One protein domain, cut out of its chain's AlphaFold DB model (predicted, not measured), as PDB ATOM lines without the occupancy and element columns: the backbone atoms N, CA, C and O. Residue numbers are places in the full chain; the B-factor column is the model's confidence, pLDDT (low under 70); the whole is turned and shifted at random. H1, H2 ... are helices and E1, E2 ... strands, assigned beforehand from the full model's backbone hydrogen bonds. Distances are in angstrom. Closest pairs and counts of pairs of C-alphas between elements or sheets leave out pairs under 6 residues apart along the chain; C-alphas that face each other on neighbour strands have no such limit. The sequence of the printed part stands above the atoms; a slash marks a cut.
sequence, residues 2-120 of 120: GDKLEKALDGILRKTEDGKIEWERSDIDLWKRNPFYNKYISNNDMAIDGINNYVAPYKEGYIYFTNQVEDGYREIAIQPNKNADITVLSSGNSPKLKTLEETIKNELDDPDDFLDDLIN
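What this domain is: This is residues 2 to 120 of the 120 residues of an uncharacterized protein of Roseburia sp. 831b (UniProt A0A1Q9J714). One antiparallel sheet of four strands has two long helices, H1 and H4, side by side across one face, and a helical corner of H2 and H3 at the other, with H3 over the sheet. Residues 109 to 120, with H5, stick out as an arm. The printed part has 119 residues, with five named helices and four strands in the order H1 H2 H3 E1 E2 E3 E4 H4 H5, class mixed. The sheet E1 E2 E3 E4 is a meander, each strand the antiparallel neighbour of the one before. The whole is compact, with a radius of gyration of the C-alphas of 14.6 A and spans of 48 by 34 by 31 A.

Where its parts are: The strands are E1, residues 54 to 58; E2, 61 to 68, 22.8 A long; E3, 73 to 79, 19.8 A; and E4, 87 to 91. H1, residues 2 to 17, runs 22.4 A from C-alpha 2 at (140.120, 163.106, 121.695). H2 is residues 28 to 33, H3 35 to 43, H4 95 to 108, 20.1 A long, and H5 111 to 119, ending at C-alpha 119 at (121.850, 172.738, 79.923).

How they stand to each other: N 56 and O 63 are 2.9 A apart in hairpin E1 and E2, N 64 and O 77 2.8 A in E2 and E3, and N 89 and O 76 2.8 A in E3 and E4, within hydrogen-bond range. H1 and H4 touch, closest at the C-alphas of Leu 13 and Leu 100, 5.8 A, at a shallow tilt of 21 degrees, the same way. H3 is on the opposite face, at a height over the sheet of 10.5 A. H2 and H3 touch only at the corner, closest at the C-alphas of Trp 31 and Asn 38, 4.9 A. H4 and H5 meet only through their link. Every O i to N i+4 pair is within hydrogen-bond range in H2, H3, H4 and H5, and 11 of 12 in H1.

The domain as a whole: The C-alphas of Gly 2 and Asn 120, the two farthest apart, are 48.2 A apart. The printed part has no cut, and no link is long. Residues 2 to 4 and 71 to 72 have pLDDT under 70.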
ATOM      1  N   GLY A   2     140.428 162.265 122.875       57.41
ATOM      2  CA  GLY A   2     140.120 163.106 121.695       57.41
ATOM      3  C   GLY A   2     141.129 163.030 120.536       57.41
ATOM      4  O   GLY A   2     140.739 162.996 119.379       57.41
ATOM      5  N   ASP A   3     142.413 162.840 120.843       68.75
ATOM      6  CA  ASP A   3     143.495 162.831 119.844       68.75
ATOM      7  C   ASP A   3     143.425 161.685 118.813       68.75
ATOM      8  O   ASP A   3     143.934 161.807 117.704       68.75
ATOM      9  N   LYS A   4     142.826 160.540 119.172       68.94
ATOM     10  CA  LYS A   4     142.653 159.406 118.242       68.94
ATOM     11  C   LYS A   4     141.411 159.567 117.369       68.94
ATOM     12  O   LYS A   4     141.425 159.122 116.227       68.94
ATOM     13  N   LEU A   5     140.367 160.185 117.915       71.94
ATOM     14  CA  LEU A   5     139.082 160.382 117.247       71.94
ATOM     15  C   LEU A   5     139.193 161.465 116.179       71.94
ATOM     16  O   LEU A   5     138.780 161.251 115.046       71.94
ATOM     17  N   GLU A   6     139.861 162.573 116.505       78.50
ATOM     18  CA  GLU A   6     140.163 163.606 115.518       78.50
ATOM     19  C   GLU A   6     141.052 163.080 114.393       78.50
ATOM     20  O   GLU A   6     140.736 163.291 113.231       78.50
ATOM     21  N   LYS A   7     142.088 162.290 114.706       84.12
ATOM     22  CA  LYS A   7     142.930 161.657 113.674       84.12
ATOM     23  C   LYS A   7     142.154 160.689 112.782       84.12
ATOM     24  O   LYS A   7     142.482 160.560 111.605       84.12
ATOM     25  N   ALA A   8     141.166 159.982 113.332       85.69
ATOM     26  CA  ALA A   8     140.305 159.109 112.545       85.69
ATOM     27  C   ALA A   8     139.413 159.931 111.606       85.69
ATOM     28  O   ALA A   8     139.390 159.644 110.414       85.69
ATOM     29  N   LEU A   9     138.764 160.983 112.115       88.38
ATOM     30  CA  LEU A   9     137.964 161.915 111.319       88.38
ATOM     31  C   LEU A   9     138.781 162.589 110.215       88.38
ATOM     32  O   LEU A   9     138.372 162.552 109.062       88.38
ATOM     33  N   ASP A  10     139.960 163.121 110.537       90.12
ATOM     34  CA  ASP A  10     140.861 163.745 109.563       90.12
ATOM     35  C   ASP A  10     141.302 162.729 108.496       90.12
ATOM     36  O   ASP A  10     141.405 163.035 107.309       90.12
ATOM     37  N   GLY A  11     141.550 161.485 108.916       92.31
ATOM     38  CA  GLY A  11     141.900 160.392 108.021       92.31
ATOM     39  C   GLY A  11     140.764 159.983 107.085       92.31
ATOM     40  O   GLY A  11     141.050 159.623 105.944       92.31
ATOM     41  N   ILE A  12     139.519 160.020 107.560       93.94
ATOM     42  CA  ILE A  12     138.319 159.706 106.776       93.94
ATOM     43  C   ILE A  12     138.033 160.841 105.808       93.94
ATOM     44  O   ILE A  12     137.994 160.580 104.617       93.94
ATOM     45  N   LEU A  13     137.956 162.083 106.297       93.31
ATOM     46  CA  LEU A  13     137.707 163.265 105.477       93.31
ATOM     47  C   LEU A  13     138.681 163.338 104.300       93.31
ATOM     48  O   LEU A  13     138.253 163.311 103.154       93.31
ATOM     49  N   ARG A  14     139.990 163.275 104.575       95.06
ATOM     50  CA  ARG A  14     141.008 163.290 103.516       95.06
ATOM     51  C   ARG A  14     140.841 162.137 102.526       95.06
ATOM     52  O   ARG A  14     141.130 162.281 101.349       95.06
ATOM     53  N   LYS A  15     140.454 160.948 102.995       95.56
ATOM     54  CA  LYS A  15     140.262 159.794 102.107       95.56
ATOM     55  C   LYS A  15     138.993 159.908 101.269       95.56
ATOM     56  O   LYS A  15     139.024 159.402 100.157       95.56
ATOM     57  N   THR A  16     137.940 160.532 101.782       94.69
ATOM     58  CA  THR A  16     136.747 160.890 101.008       94.69
ATOM     59  C   THR A  16     137.116 161.914  99.934       94.69
ATOM     60  O   THR A  16     136.908 161.654  98.761       94.69
ATOM     61  N   GLU A  17     137.796 163.007 100.302       92.44
ATOM     62  CA  GLU A  17     138.270 164.032  99.352       92.44
ATOM     63  C   GLU A  17     139.205 163.457  98.271       92.44
ATOM     64  O   GLU A  17     139.172 163.879  97.119       92.44
ATOM     65  N   ASP A  18     140.030 162.467  98.627       93.94
ATOM     66  CA  ASP A  18     140.914 161.750  97.699       93.94
ATOM     67  C   ASP A  18     140.184 160.700  96.820       93.94
ATOM     68  O   ASP A  18     140.858 159.985  96.069       93.94
ATOM     69  N   GLY A  19     138.868 160.498  96.971       90.56
ATOM     70  CA  GLY A  19     138.104 159.448  96.275       90.56
ATOM     71  C   GLY A  19     138.508 158.014  96.658       90.56
ATOM     72  O   GLY A  19     138.429 157.088  95.857       90.56
ATOM     73  N   LYS A  20     139.037 157.810  97.871       94.50
ATOM     74  CA  LYS A  20     139.496 156.502  98.399       94.50
ATOM     75  C   LYS A  20     138.471 155.820  99.303       94.50
ATOM     76  O   LYS A  20     138.761 154.746  99.844       94.50
ATOM     77  N   ILE A  21     137.351 156.481  99.553       95.19
ATOM     78  CA  ILE A  21     136.190 155.966 100.264       95.19
ATOM     79  C   ILE A  21     135.015 156.309  99.369       95.19
ATOM     80  O   ILE A  21     134.744 157.485  99.188       95.19
ATOM     81  N   GLU A  22     134.374 155.285  98.821       93.81
ATOM     82  CA  GLU A  22     133.145 155.437  98.051       93.81
ATOM     83  C   GLU A  22     131.974 155.327  99.020       93.81
ATOM     84  O   GLU A  22     131.834 154.324  99.736       93.81
ATOM     85  N   TRP A  23     131.166 156.376  99.073       94.50
ATOM     86  CA  TRP A  23     129.985 156.410  99.922       94.50
ATOM     87  C   TRP A  23     128.753 155.916  99.168       94.50
ATOM     88  O   TRP A  23     128.639 156.037  97.954       94.50
ATOM     89  N   GLU A  24     127.797 155.363  99.903       92.75
ATOM     90  CA  GLU A  24     126.438 155.120  99.428       92.75
ATOM     91  C   GLU A  24     125.441 155.603 100.490       92.75
ATOM     92  O   GLU A  24     125.712 155.577 101.699       92.75
ATOM     93  N   ARG A  25     124.269 156.057 100.045       91.06
ATOM     94  CA  ARG A  25     123.161 156.414 100.936       91.06
ATOM     95  C   ARG A  25     122.666 155.166 101.649       91.06
ATOM     96  O   ARG A  25     122.480 154.118 101.033       91.06
ATOM     97  N   SER A  26     122.431 155.269 102.950       87.75
ATOM     98  CA  SER A  26     121.910 154.134 103.693       87.75
ATOM     99  C   SER A  26     120.397 154.052 103.546       87.75
ATOM    100  O   SER A  26     119.661 154.844 104.127       87.75
ATOM    101  N   ASP A  27     119.925 153.090 102.771       84.12
ATOM    102  CA  ASP A  27     118.510 152.911 102.484       84.12
ATOM    103  C   ASP A  27     117.939 151.639 103.133       84.12
ATOM    104  O   ASP A  27     118.599 150.895 103.874       84.12
ATOM    105  N   ILE A  28     116.659 151.390 102.859       86.00
ATOM    106  CA  ILE A  28     115.956 150.205 103.347       86.00
ATOM    107  C   ILE A  28     116.564 148.904 102.804       86.00
ATOM    108  O   ILE A  28     116.484 147.865 103.462       86.00
ATOM    109  N   ASP A  29     117.177 148.937 101.623       86.44
ATOM    110  CA  ASP A  29     117.734 147.751 100.987       86.44
ATOM    111  C   ASP A  29     119.103 147.405 101.571       86.44
ATOM    112  O   ASP A  29     119.350 146.236 101.881       86.44
ATOM    113  N   LEU A  30     119.946 148.402 101.854       86.38
ATOM    114  CA  LEU A  30     121.138 148.269 102.683       86.38
ATOM    115  C   LEU A  30     120.780 147.691 104.055       86.38
ATOM    116  O   LEU A  30     121.408 146.728 104.494       86.38
ATOM    117  N   TRP A  31     119.752 148.233 104.712       86.69
ATOM    118  CA  TRP A  31     119.286 147.734 106.007       86.69
ATOM    119  C   TRP A  31     118.842 146.266 105.963       86.69
ATOM    120  O   TRP A  31     119.097 145.522 106.911       86.69
ATOM    121  N   LYS A  32     118.231 145.809 104.864       86.62
ATOM    122  CA  LYS A  32     117.851 144.397 104.684       86.62
ATOM    123  C   LYS A  32     119.044 143.491 104.373       86.62
ATOM    124  O   LYS A  32     119.081 142.358 104.852       86.62
ATOM    125  N   ARG A  33     119.992 143.946 103.545       87.00
ATOM    126  CA  ARG A  33     121.102 143.113 103.041       87.00
ATOM    127  C   ARG A  33     122.334 143.104 103.946       87.00
ATOM    128  O   ARG A  33     123.130 142.172 103.859       87.00
ATOM    129  N   ASN A  34     122.513 144.115 104.798       83.88
ATOM    130  CA  ASN A  34     123.668 144.242 105.684       83.88
ATOM    131  C   ASN A  34     123.267 143.968 107.149       83.88
ATOM    132  O   ASN A  34     122.740 144.860 107.815       83.88
ATOM    133  N   PRO A  35     123.550 142.767 107.696       84.69
ATOM    134  CA  PRO A  35     123.152 142.405 109.058       84.69
ATOM    135  C   PRO A  35     123.839 143.251 110.142       84.69
ATOM    136  O   PRO A  35     123.298 143.391 111.239       84.69
ATOM    137  N   PHE A  36     125.007 143.836 109.857       83.00
ATOM    138  CA  PHE A  36     125.695 144.721 110.799       83.00
ATOM    139  C   PHE A  36     125.028 146.083 110.868       83.00
ATOM    140  O   PHE A  36     124.746 146.563 111.963       83.00
ATOM    141  N   TYR A  37     124.712 146.664 109.712       82.88
ATOM    142  CA  TYR A  37     123.962 147.913 109.650       82.88
ATOM    143  C   TYR A  37     122.551 147.749 110.230       82.88
ATOM    144  O   TYR A  37     122.112 148.575 111.021       82.88
ATOM    145  N   ASN A  38     121.886 146.629 109.930       87.00
ATOM    146  CA  ASN A  38     120.606 146.259 110.528       87.00
ATOM    147  C   ASN A  38     120.663 146.299 112.062       87.00
ATOM    148  O   ASN A  38     119.923 147.046 112.701       87.00
ATOM    149  N   LYS A  39     121.613 145.551 112.639       85.19
ATOM    150  CA  LYS A  39     121.823 145.481 114.086       85.19
ATOM    151  C   LYS A  39     122.185 146.841 114.673       85.19
ATOM    152  O   LYS A  39     121.724 147.161 115.759       85.19
ATOM    153  N   TYR A  40     123.002 147.630 113.981       82.50
ATOM    154  CA  TYR A  40     123.386 148.971 114.415       82.50
ATOM    155  C   TYR A  40     122.188 149.905 114.535       82.50
ATOM    156  O   TYR A  40     121.977 150.487 115.596       82.50
ATOM    157  N   ILE A  41     121.379 149.992 113.481       84.06
ATOM    158  CA  ILE A  41     120.178 150.823 113.450       84.06
ATOM    159  C   ILE A  41     119.182 150.365 114.518       84.06
ATOM    160  O   ILE A  41     118.702 151.185 115.296       84.06
ATOM    161  N   SER A  42     118.932 149.055 114.628       85.38
ATOM    162  CA  SER A  42     117.996 148.511 115.619       85.38
ATOM    163  C   SER A  42     118.468 148.670 117.064       85.38
ATOM    164  O   SER A  42     117.656 148.950 117.938       85.38
ATOM    165  N   ASN A  43     119.764 148.503 117.342       84.69
ATOM    166  CA  ASN A  43     120.295 148.626 118.704       84.69
ATOM    167  C   ASN A  43     120.308 150.070 119.217       84.69
ATOM    168  O   ASN A  43     120.305 150.269 120.430       84.69
ATOM    169  N   ASN A  44     120.366 151.047 118.313       78.69
ATOM    170  CA  ASN A  44     120.427 152.468 118.647       78.69
ATOM    171  C   ASN A  44     119.095 153.196 118.397       78.69
ATOM    172  O   ASN A  44     119.069 154.420 118.446       78.69
ATOM    173  N   ASP A  45     118.012 152.454 118.121       81.25
ATOM    174  CA  ASP A  45     116.667 152.985 117.839       81.25
ATOM    175  C   ASP A  45     116.666 154.096 116.773       81.25
ATOM    176  O   ASP A  45     116.025 155.138 116.896       81.25
ATOM    177  N   MET A  46     117.465 153.897 115.721       79.88
ATOM    178  CA  MET A  46     117.661 154.907 114.687       79.88
ATOM    179  C   MET A  46     116.611 154.771 113.587       79.88
ATOM    180  O   MET A  46     116.258 153.668 113.165       79.88
ATOM    181  N   ALA A  47     116.166 155.905 113.052       79.81
ATOM    182  CA  ALA A  47     115.391 155.909 111.823       79.81
ATOM    183  C   ALA A  47     116.269 155.490 110.631       79.81
ATOM    184  O   ALA A  47     117.430 155.896 110.512       79.81
ATOM    185  N   ILE A  48     115.697 154.695 109.725       82.75
ATOM    186  CA  ILE A  48     116.294 154.458 108.410       82.75
ATOM    187  C   ILE A  48     116.085 155.735 107.597       82.75
ATOM    188  O   ILE A  48     114.947 156.093 107.297       82.75
ATOM    189  N   ASP A  49     117.177 156.409 107.252       80.69
ATOM    190  CA  ASP A  49     117.160 157.668 106.510       80.69
ATOM    191  C   ASP A  49     118.065 157.561 105.276       80.69
ATOM    192  O   ASP A  49     119.285 157.655 105.373       80.69
ATOM    193  N   GLY A  50     117.450 157.392 104.102       81.75
ATOM    194  CA  GLY A  50     118.158 157.379 102.817       81.75
ATOM    195  C   GLY A  50     118.700 158.743 102.384       81.75
ATOM    196  O   GLY A  50     119.416 158.829 101.390       81.75
ATOM    197  N   ILE A  51     118.366 159.819 103.095       85.00
ATOM    198  CA  ILE A  51     118.714 161.194 102.734       85.00
ATOM    199  C   ILE A  51     119.909 161.706 103.545       85.00
ATOM    200  O   ILE A  51     120.744 162.420 102.993       85.00
ATOM    201  N   ASN A  52     120.028 161.379 104.832       87.62
ATOM    202  CA  ASN A  52     121.088 161.966 105.670       87.62
ATOM    203  C   ASN A  52     122.018 160.954 106.340       87.62
ATOM    204  O   ASN A  52     122.953 161.358 107.032       87.62
ATOM    205  N   ASN A  53     121.812 159.660 106.104       90.44
ATOM    206  CA  ASN A  53     122.707 158.621 106.585       90.44
ATOM    207  C   ASN A  53     123.448 157.971 105.405       90.44
ATOM    208  O   ASN A  53     122.893 157.759 104.324       90.44
ATOM    209  N   TYR A  54     124.720 157.650 105.632       92.75
ATOM    210  CA  TYR A  54     125.639 157.135 104.624       92.75
ATOM    211  C   TYR A  54     126.441 155.968 105.185       92.75
ATOM    212  O   TYR A  54     126.747 155.898 106.381       92.75
ATOM    213  N   VAL A  55     126.832 155.064 104.301       93.00
ATOM    214  CA  VAL A  55     127.770 153.990 104.604       93.00
ATOM    215  C   VAL A  55     128.863 153.976 103.548       93.00
ATOM    216  O   VAL A  55     128.627 154.321 102.397       93.00
ATOM    217  N   ALA A  56     130.051 153.539 103.932       93.75
ATOM    218  CA  ALA A  56     131.106 153.221 102.989       93.75
ATOM    219  C   ALA A  56     131.751 151.883 103.361       93.75
ATOM    220  O   ALA A  56     132.230 151.728 104.495       93.75
ATOM    221  N   PRO A  57     131.796 150.898 102.448       91.25
ATOM    222  CA  PRO A  57     132.656 149.737 102.608       91.25
ATOM    223  C   PRO A  57     134.114 150.192 102.720       91.25
ATOM    224  O   PRO A  57     134.621 150.936 101.883       91.25
ATOM    225  N   TYR A  58     134.820 149.737 103.750       91.12
ATOM    226  CA  TYR A  58     136.229 150.069 103.918       91.12
ATOM    227  C   TYR A  58     137.011 148.861 104.415       91.12
ATOM    228  O   TYR A  58     136.821 148.386 105.537       91.12
ATOM    229  N   LYS A  59     137.934 148.374 103.576       88.31
ATOM    230  CA  LYS A  59     138.626 147.090 103.779       88.31
ATOM    231  C   LYS A  59     137.604 145.949 103.900       88.31
ATOM    232  O   LYS A  59     136.805 145.761 102.995       88.31
ATOM    233  N   GLU A  60     137.630 145.189 104.994       89.50
ATOM    234  CA  GLU A  60     136.684 144.095 105.260       89.50
ATOM    235  C   GLU A  60     135.514 144.522 106.162       89.50
ATOM    236  O   GLU A  60     134.840 143.666 106.737       89.50
ATOM    237  N   GLY A  61     135.320 145.826 106.370       91.38
ATOM    238  CA  GLY A  61     134.299 146.376 107.256       91.38
ATOM    239  C   GLY A  61     133.613 147.600 106.655       91.38
ATOM    240  O   GLY A  61     133.541 147.736 105.433       91.38
ATOM    241  N   TYR A  62     133.105 148.480 107.515       91.88
ATOM    242  CA  TYR A  62     132.258 149.605 107.127       91.88
ATOM    243  C   TYR A  62     132.535 150.853 107.963       91.88
ATOM    244  O   TYR A  62     132.873 150.776 109.146       91.88
ATOM    245  N   ILE A  63     132.346 152.007 107.338       93.50
ATOM    246  CA  ILE A  63     132.245 153.308 107.990       93.50
ATOM    247  C   ILE A  63     130.789 153.743 107.865       93.50
ATOM    248  O   ILE A  63     130.220 153.672 106.781       93.50
ATOM    249  N   TYR A  64     130.198 154.179 108.965       92.25
ATOM    250  CA  TYR A  64     128.832 154.674 109.026       92.25
ATOM    251  C   TYR A  64     128.871 156.145 109.404       92.25
ATOM    252  O   TYR A  64     129.519 156.506 110.388       92.25
ATOM    253  N   PHE A  65     128.169 156.972 108.644       92.69
ATOM    254  CA  PHE A  65     127.860 158.340 109.021       92.69
ATOM    255  C   PHE A  65     126.353 158.459 109.170       92.69
ATOM    256  O   PHE A  65     125.603 158.073 108.277       92.69
ATOM    257  N   THR A  66     125.902 159.003 110.288       89.88
ATOM    258  CA  THR A  66     124.476 159.175 110.546       89.88
ATOM    259  C   THR A  66     124.189 160.585 111.008       89.88
ATOM    260  O   THR A  66     124.907 161.115 111.854       89.88
ATOM    261  N   ASN A  67     123.133 161.178 110.471       88.75
ATOM    262  CA  ASN A  67     122.654 162.496 110.841       88.75
ATOM    263  C   ASN A  67     121.155 162.431 111.139       88.75
ATOM    264  O   ASN A  67     120.324 162.325 110.241       88.75
ATOM    265  N   GLN A  68     120.814 162.534 112.420       79.94
ATOM    266  CA  GLN A  68     119.443 162.733 112.870       79.94
ATOM    267  C   GLN A  68     119.149 164.232 112.818       79.94
ATOM    268  O   GLN A  68     119.479 164.976 113.744       79.94
ATOM    269  N   VAL A  69     118.579 164.682 111.697       76.25
ATOM    270  CA  VAL A  69     118.380 166.111 111.399       76.25
ATOM    271  C   VAL A  69     117.516 166.803 112.453       76.25
ATOM    272  O   VAL A  69     117.847 167.911 112.869       76.25
ATOM    273  N   GLU A  70     116.440 166.152 112.900       71.44
ATOM    274  CA  GLU A  70     115.510 166.715 113.890       71.44
ATOM    275  C   GLU A  70     116.151 166.860 115.276       71.44
ATOM    276  O   GLU A  70     115.902 167.844 115.973       71.44
ATOM    277  N   ASP A  71     117.056 165.946 115.627       69.56
ATOM    278  CA  ASP A  71     117.770 165.939 116.907       69.56
ATOM    279  C   ASP A  71     119.107 166.700 116.851       69.56
ATOM    280  O   ASP A  71     119.798 166.859 117.862       69.56
ATOM    281  N   GLY A  72     119.498 167.186 115.665       68.62
ATOM    282  CA  GLY A  72     120.769 167.871 115.436       68.62
ATOM    283  C   GLY A  72     121.982 167.009 115.787       68.62
ATOM    284  O   GLY A  72     122.996 167.532 116.255       68.62
ATOM    285  N   TYR A  73     121.882 165.692 115.609       79.88
ATOM    286  CA  TYR A  73     122.891 164.738 116.053       79.88
ATOM    287  C   TYR A  73     123.589 164.091 114.862       79.88
ATOM    288  O   TYR A  73     122.986 163.332 114.105       79.88
ATOM    289  N   ARG A  74     124.885 164.385 114.709       87.94
ATOM    290  CA  ARG A  74     125.766 163.712 113.751       87.94
ATOM    291  C   ARG A  74     126.643 162.718 114.472       87.94
ATOM    292  O   ARG A  74     127.180 163.024 115.535       87.94
ATOM    293  N   GLU A  75     126.844 161.570 113.857       89.50
ATOM    294  CA  GLU A  75     127.682 160.517 114.394       89.50
ATOM    295  C   GLU A  75     128.467 159.821 113.292       89.50
ATOM    296  O   GLU A  75     127.996 159.664 112.167       89.50
ATOM    297  N   ILE A  76     129.681 159.402 113.639       90.94
ATOM    298  CA  ILE A  76     130.477 158.503 112.819       90.94
ATOM    299  C   ILE A  76     130.842 157.259 113.618       90.94
ATOM    300  O   ILE A  76     131.370 157.347 114.732       90.94
ATOM    301  N   ALA A  77     130.591 156.096 113.032       90.50
ATOM    302  CA  ALA A  77     130.900 154.805 113.617       90.50
ATOM    303  C   ALA A  77     131.688 153.936 112.634       90.50
ATOM    304  O   ALA A  77     131.555 154.064 111.419       90.50
ATOM    305  N   ILE A  78     132.541 153.055 113.153       91.12
ATOM    306  CA  ILE A  78     133.364 152.162 112.334       91.12
ATOM    307  C   ILE A  78     133.200 150.722 112.782       91.12
ATOM    308  O   ILE A  78     133.348 150.399 113.959       91.12
ATOM    309  N   GLN A  79     133.015 149.852 111.797       90.69
ATOM    310  CA  GLN A  79     133.296 148.435 111.889       90.69
ATOM    311  C   GLN A  79     134.607 148.143 111.140       90.69
ATOM    312  O   GLN A  79     134.634 148.221 109.916       90.69
ATOM    313  N   PRO A  80     135.713 147.786 111.811       87.88
ATOM    314  CA  PRO A  80     137.000 147.621 111.131       87.88
ATOM    315  C   PRO A  80     137.096 146.345 110.273       87.88
ATOM    316  O   PRO A  80     137.944 146.282 109.382       87.88
ATOM    317  N   ASN A  81     136.278 145.323 110.554       89.44
ATOM    318  CA  ASN A  81     136.126 144.108 109.747       89.44
ATOM    319  C   ASN A  81     134.803 143.384 110.073       89.44
ATOM    320  O   ASN A  81     134.208 143.635 111.120       89.44
ATOM    321  N   LYS A  82     134.400 142.422 109.235       82.06
ATOM    322  CA  LYS A  82     133.157 141.633 109.353       82.06
ATOM    323  C   LYS A  82     132.939 140.876 110.670       82.06
ATOM    324  O   LYS A  82     131.849 140.374 110.885       82.06
ATOM    325  N   ASN A  83     133.951 140.723 111.521       85.62
ATOM    326  CA  ASN A  83     133.847 140.014 112.801       85.62
ATOM    327  C   ASN A  83     134.057 140.947 114.005       85.62
ATOM    328  O   ASN A  83     134.170 140.472 115.132       85.62
ATOM    329  N   ALA A  84     134.157 142.255 113.770       85.88
ATOM    330  CA  ALA A  84     134.356 143.252 114.808       85.88
ATOM    331  C   ALA A  84     133.050 143.973 115.152       85.88
ATOM    332  O   ALA A  84     132.170 144.133 114.301       85.88
ATOM    333  N   ASP A  85     132.974 144.446 116.394       85.00
ATOM    334  CA  ASP A  85     131.903 145.328 116.844       85.00
ATOM    335  C   ASP A  85     132.020 146.715 116.209       85.00
ATOM    336  O   ASP A  85     133.108 147.191 115.861       85.00
ATOM    337  N   ILE A  86     130.871 147.376 116.087       87.12
ATOM    338  CA  ILE A  86     130.792 148.764 115.650       87.12
ATOM    339  C   ILE A  86     131.201 149.660 116.813       87.12
ATOM    340  O   ILE A  86     130.676 149.552 117.919       87.12
ATOM    341  N   THR A  87     132.148 150.552 116.552       86.81
ATOM    342  CA  THR A  87     132.622 151.539 117.520       86.81
ATOM    343  C   THR A  87     132.202 152.926 117.069       86.81
ATOM    344  O   THR A  87     132.626 153.377 116.005       86.81
ATOM    345  N   VAL A  88     131.420 153.618 117.898       86.69
ATOM    346  CA  VAL A  88     131.135 155.045 117.720       86.69
ATOM    347  C   VAL A  88     132.412 155.835 117.991       86.69
ATOM    348  O   VAL A  88     133.012 155.727 119.060       86.69
ATOM    349  N   LEU A  89     132.861 156.600 117.000       82.50
ATOM    350  CA  LEU A  89     134.084 157.392 117.092       82.50
ATOM    351  C   LEU A  89     133.816 158.829 117.522       82.50
ATOM    352  O   LEU A  89     134.609 159.408 118.252       82.50
ATOM    353  N   SER A  90     132.738 159.442 117.054       77.00
ATOM    354  CA  SER A  90     132.419 160.822 117.401       77.00
ATOM    355  C   SER A  90     130.933 161.038 117.265       77.00
ATOM    356  O   SER A  90     130.343 160.559 116.302       77.00
ATOM    357  N   SER A  91     130.378 161.824 118.177       75.88
ATOM    358  CA  SER A  91     128.979 162.206 118.164       75.88
ATOM    359  C   SER A  91     128.753 163.662 118.569       75.88
ATOM    360  O   SER A  91     129.549 164.250 119.305       75.88
ATOM    361  N   GLY A  92     127.666 164.251 118.067       79.31
ATOM    362  CA  GLY A  92     127.214 165.604 118.387       79.31
ATOM    363  C   GLY A  92     127.522 166.651 117.311       79.31
ATOM    364  O   GLY A  92     127.748 166.350 116.142       79.31
ATOM    365  N   ASN A  93     127.525 167.924 117.713       74.00
ATOM    366  CA  ASN A  93     127.616 169.079 116.811       74.00
ATOM    367  C   ASN A  93     129.061 169.509 116.508       74.00
ATOM    368  O   ASN A  93     129.443 170.661 116.714       74.00
ATOM    369  N   SER A  94     129.888 168.578 116.028       82.25
ATOM    370  CA  SER A  94     131.257 168.893 115.602       82.25
ATOM    371  C   SER A  94     131.272 169.550 114.212       82.25
ATOM    372  O   SER A  94     130.726 168.964 113.272       82.25
ATOM    373  N   PRO A  95     131.959 170.696 114.020       86.25
ATOM    374  CA  PRO A  95     132.154 171.290 112.697       86.25
ATOM    375  C   PRO A  95     132.777 170.319 111.688       86.25
ATOM    376  O   PRO A  95     132.373 170.311 110.535       86.25
ATOM    377  N   LYS A  96     133.688 169.435 112.130       87.88
ATOM    378  CA  LYS A  96     134.310 168.421 111.261       87.88
ATOM    379  C   LYS A  96     133.304 167.391 110.743       87.88
ATOM    380  O   LYS A  96     133.429 166.951 109.608       87.88
ATOM    381  N   LEU A  97     132.307 167.012 111.549       90.06
ATOM    382  CA  LEU A  97     131.247 166.100 111.102       90.06
ATOM    383  C   LEU A  97     130.352 166.768 110.060       90.06
ATOM    384  O   LEU A  97     129.931 166.114 109.116       90.06
ATOM    385  N   LYS A  98     130.094 168.070 110.217       90.50
ATOM    386  CA  LYS A  98     129.375 168.849 109.209       90.50
ATOM    387  C   LYS A  98     130.170 168.935 107.902       90.50
ATOM    388  O   LYS A  98     129.605 168.662 106.854       90.50
ATOM    389  N   THR A  99     131.466 169.245 107.971       92.19
ATOM    390  CA  THR A  99     132.337 169.257 106.786       92.19
ATOM    391  C   THR A  99     132.348 167.899 106.092       92.19
ATOM    392  O   THR A  99     132.168 167.843 104.887       92.19
ATOM    393  N   LEU A 100     132.481 166.803 106.844       92.94
ATOM    394  CA  LEU A 100     132.424 165.458 106.273       92.94
ATOM    395  C   LEU A 100     131.084 165.176 105.578       92.94
ATOM    396  O   LEU A 100     131.087 164.629 104.483       92.94
ATOM    397  N   GLU A 101     129.956 165.557 106.182       92.69
ATOM    398  CA  GLU A 101     128.637 165.421 105.552       92.69
ATOM    399  C   GLU A 101     128.555 166.182 104.223       92.69
ATOM    400  O   GLU A 101     128.069 165.640 103.236       92.69
ATOM    401  N   GLU A 102     129.028 167.429 104.197       92.06
ATOM    402  CA  GLU A 102     129.044 168.264 102.991       92.06
ATOM    403  C   GLU A 102     129.936 167.651 101.902       92.06
ATOM    404  O   GLU A 102     129.525 167.592 100.748       92.06
ATOM    405  N   THR A 103     131.106 167.115 102.264       93.75
ATOM    406  CA  THR A 103     131.982 166.404 101.323       93.75
ATOM    407  C   THR A 103     131.299 165.166 100.737       93.75
ATOM    408  O   THR A 103     131.332 164.986  99.525       93.75
ATOM    409  N   ILE A 104     130.648 164.340 101.568       94.31
ATOM    410  CA  ILE A 104     129.925 163.142 101.104       94.31
ATOM    411  C   ILE A 104     128.774 163.531 100.166       94.31
ATOM    412  O   ILE A 104     128.581 162.902  99.132       94.31
ATOM    413  N   LYS A 105     128.008 164.576 100.507       91.94
ATOM    414  CA  LYS A 105     126.908 165.069  99.663       91.94
ATOM    415  C   LYS A 105     127.403 165.548  98.305       91.94
ATOM    416  O   LYS A 105     126.799 165.203  97.302       91.94
ATOM    417  N   ASN A 106     128.508 166.287  98.266       89.56
ATOM    418  CA  ASN A 106     129.078 166.754  97.004       89.56
ATOM    419  C   ASN A 106     129.576 165.598  96.123       89.56
ATOM    420  O   ASN A 106     129.502 165.703  94.910       89.56
ATOM    421  N   GLU A 107     130.064 164.503  96.716       89.31
ATOM    422  CA  GLU A 107     130.451 163.294  95.970       89.31
ATOM    423  C   GLU A 107     129.234 162.555  95.386       89.31
ATOM    424  O   GLU A 107     129.307 162.018  94.287       89.31
ATOM    425  N   LEU A 108     128.123 162.503  96.127       89.88
ATOM    426  CA  LEU A 108     126.948 161.706  95.761       89.88
ATOM    427  C   LEU A 108     125.935 162.439  94.887       89.88
ATOM    428  O   LEU A 108     125.291 161.818  94.042       89.88
ATOM    429  N   ASP A 109     125.729 163.721  95.160       86.19
ATOM    430  CA  ASP A 109     124.626 164.505  94.613       86.19
ATOM    431  C   ASP A 109     125.102 165.565  93.617       86.19
ATOM    432  O   ASP A 109     124.301 166.455  93.331       86.19
ATOM    433  N   ASP A 110     126.370 165.509  93.168       81.12
ATOM    434  CA  ASP A 110     127.067 166.565  92.417       81.12
ATOM    435  C   ASP A 110     126.089 167.396  91.565       81.12
ATOM    436  O   ASP A 110     125.608 166.938  90.521       81.12
ATOM    437  N   PRO A 111     125.699 168.596  92.039       78.06
ATOM    438  CA  PRO A 111     124.672 169.365  91.362       78.06
ATOM    439  C   PRO A 111     125.152 169.831  89.990       78.06
ATOM    440  O   PRO A 111     124.305 170.128  89.147       78.06
ATOM    441  N   ASP A 112     126.467 169.882  89.755       80.81
ATOM    442  CA  ASP A 112     127.029 170.270  88.469       80.81
ATOM    443  C   ASP A 112     126.712 169.212  87.402       80.81
ATOM    444  O   ASP A 112     126.306 169.591  86.307       80.81
ATOM    445  N   ASP A 113     126.726 167.913  87.734       77.06
ATOM    446  CA  ASP A 113     126.306 166.842  86.813       77.06
ATOM    447  C   ASP A 113     124.841 167.013  86.375       77.06
ATOM    448  O   ASP A 113     124.498 166.875  85.198       77.06
ATOM    449  N   PHE A 114     123.956 167.349  87.319       78.62
ATOM    450  CA  PHE A 114     122.549 167.613  87.010       78.62
ATOM    451  C   PHE A 114     122.375 168.881  86.163       78.62
ATOM    452  O   PHE A 114     121.540 168.922  85.259       78.62
ATOM    453  N   LEU A 115     123.133 169.937  86.466       83.56
ATOM    454  CA  LEU A 115     123.083 171.190  85.716       83.56
ATOM    455  C   LEU A 115     123.633 171.020  84.296       83.56
ATOM    456  O   LEU A 115     123.049 171.567  83.361       83.56
ATOM    457  N   ASP A 116     124.700 170.246  84.127       85.50
ATOM    458  CA  ASP A 116     125.288 169.937  82.829       85.50
ATOM    459  C   ASP A 116     124.332 169.102  81.965       85.50
ATOM    460  O   ASP A 116     124.197 169.396  80.778       85.50
ATOM    461  N   ASP A 117     123.611 168.132  82.539       83.56
ATOM    462  CA  ASP A 117     122.542 167.401  81.835       83.56
ATOM    463  C   ASP A 117     121.357 168.311  81.467       83.56
ATOM    464  O   ASP A 117     120.758 168.170  80.406       83.56
ATOM    465  N   LEU A 118     121.019 169.284  82.319       81.06
ATOM    466  CA  LEU A 118     119.898 170.195  82.076       81.06
ATOM    467  C   LEU A 118     120.182 171.228  80.970       81.06
ATOM    468  O   LEU A 118     119.251 171.700  80.311       81.06
ATOM    469  N   ILE A 119     121.439 171.656  80.833       90.50
ATOM    470  CA  ILE A 119     121.850 172.738  79.923       90.50
ATOM    471  C   ILE A 119     122.247 172.209  78.534       90.50
ATOM    472  O   ILE A 119     122.121 172.960  77.558       90.50
ATOM    473  N   ASN A 120     122.721 170.963  78.436       72.44
ATOM    474  CA  ASN A 120     123.172 170.339  77.183       72.44
ATOM    475  C   ASN A 120     122.087 169.506  76.481       72.44
ATOM    476  O   ASN A 120     122.248 169.288  75.254       72.44
TER     477      ASN A 120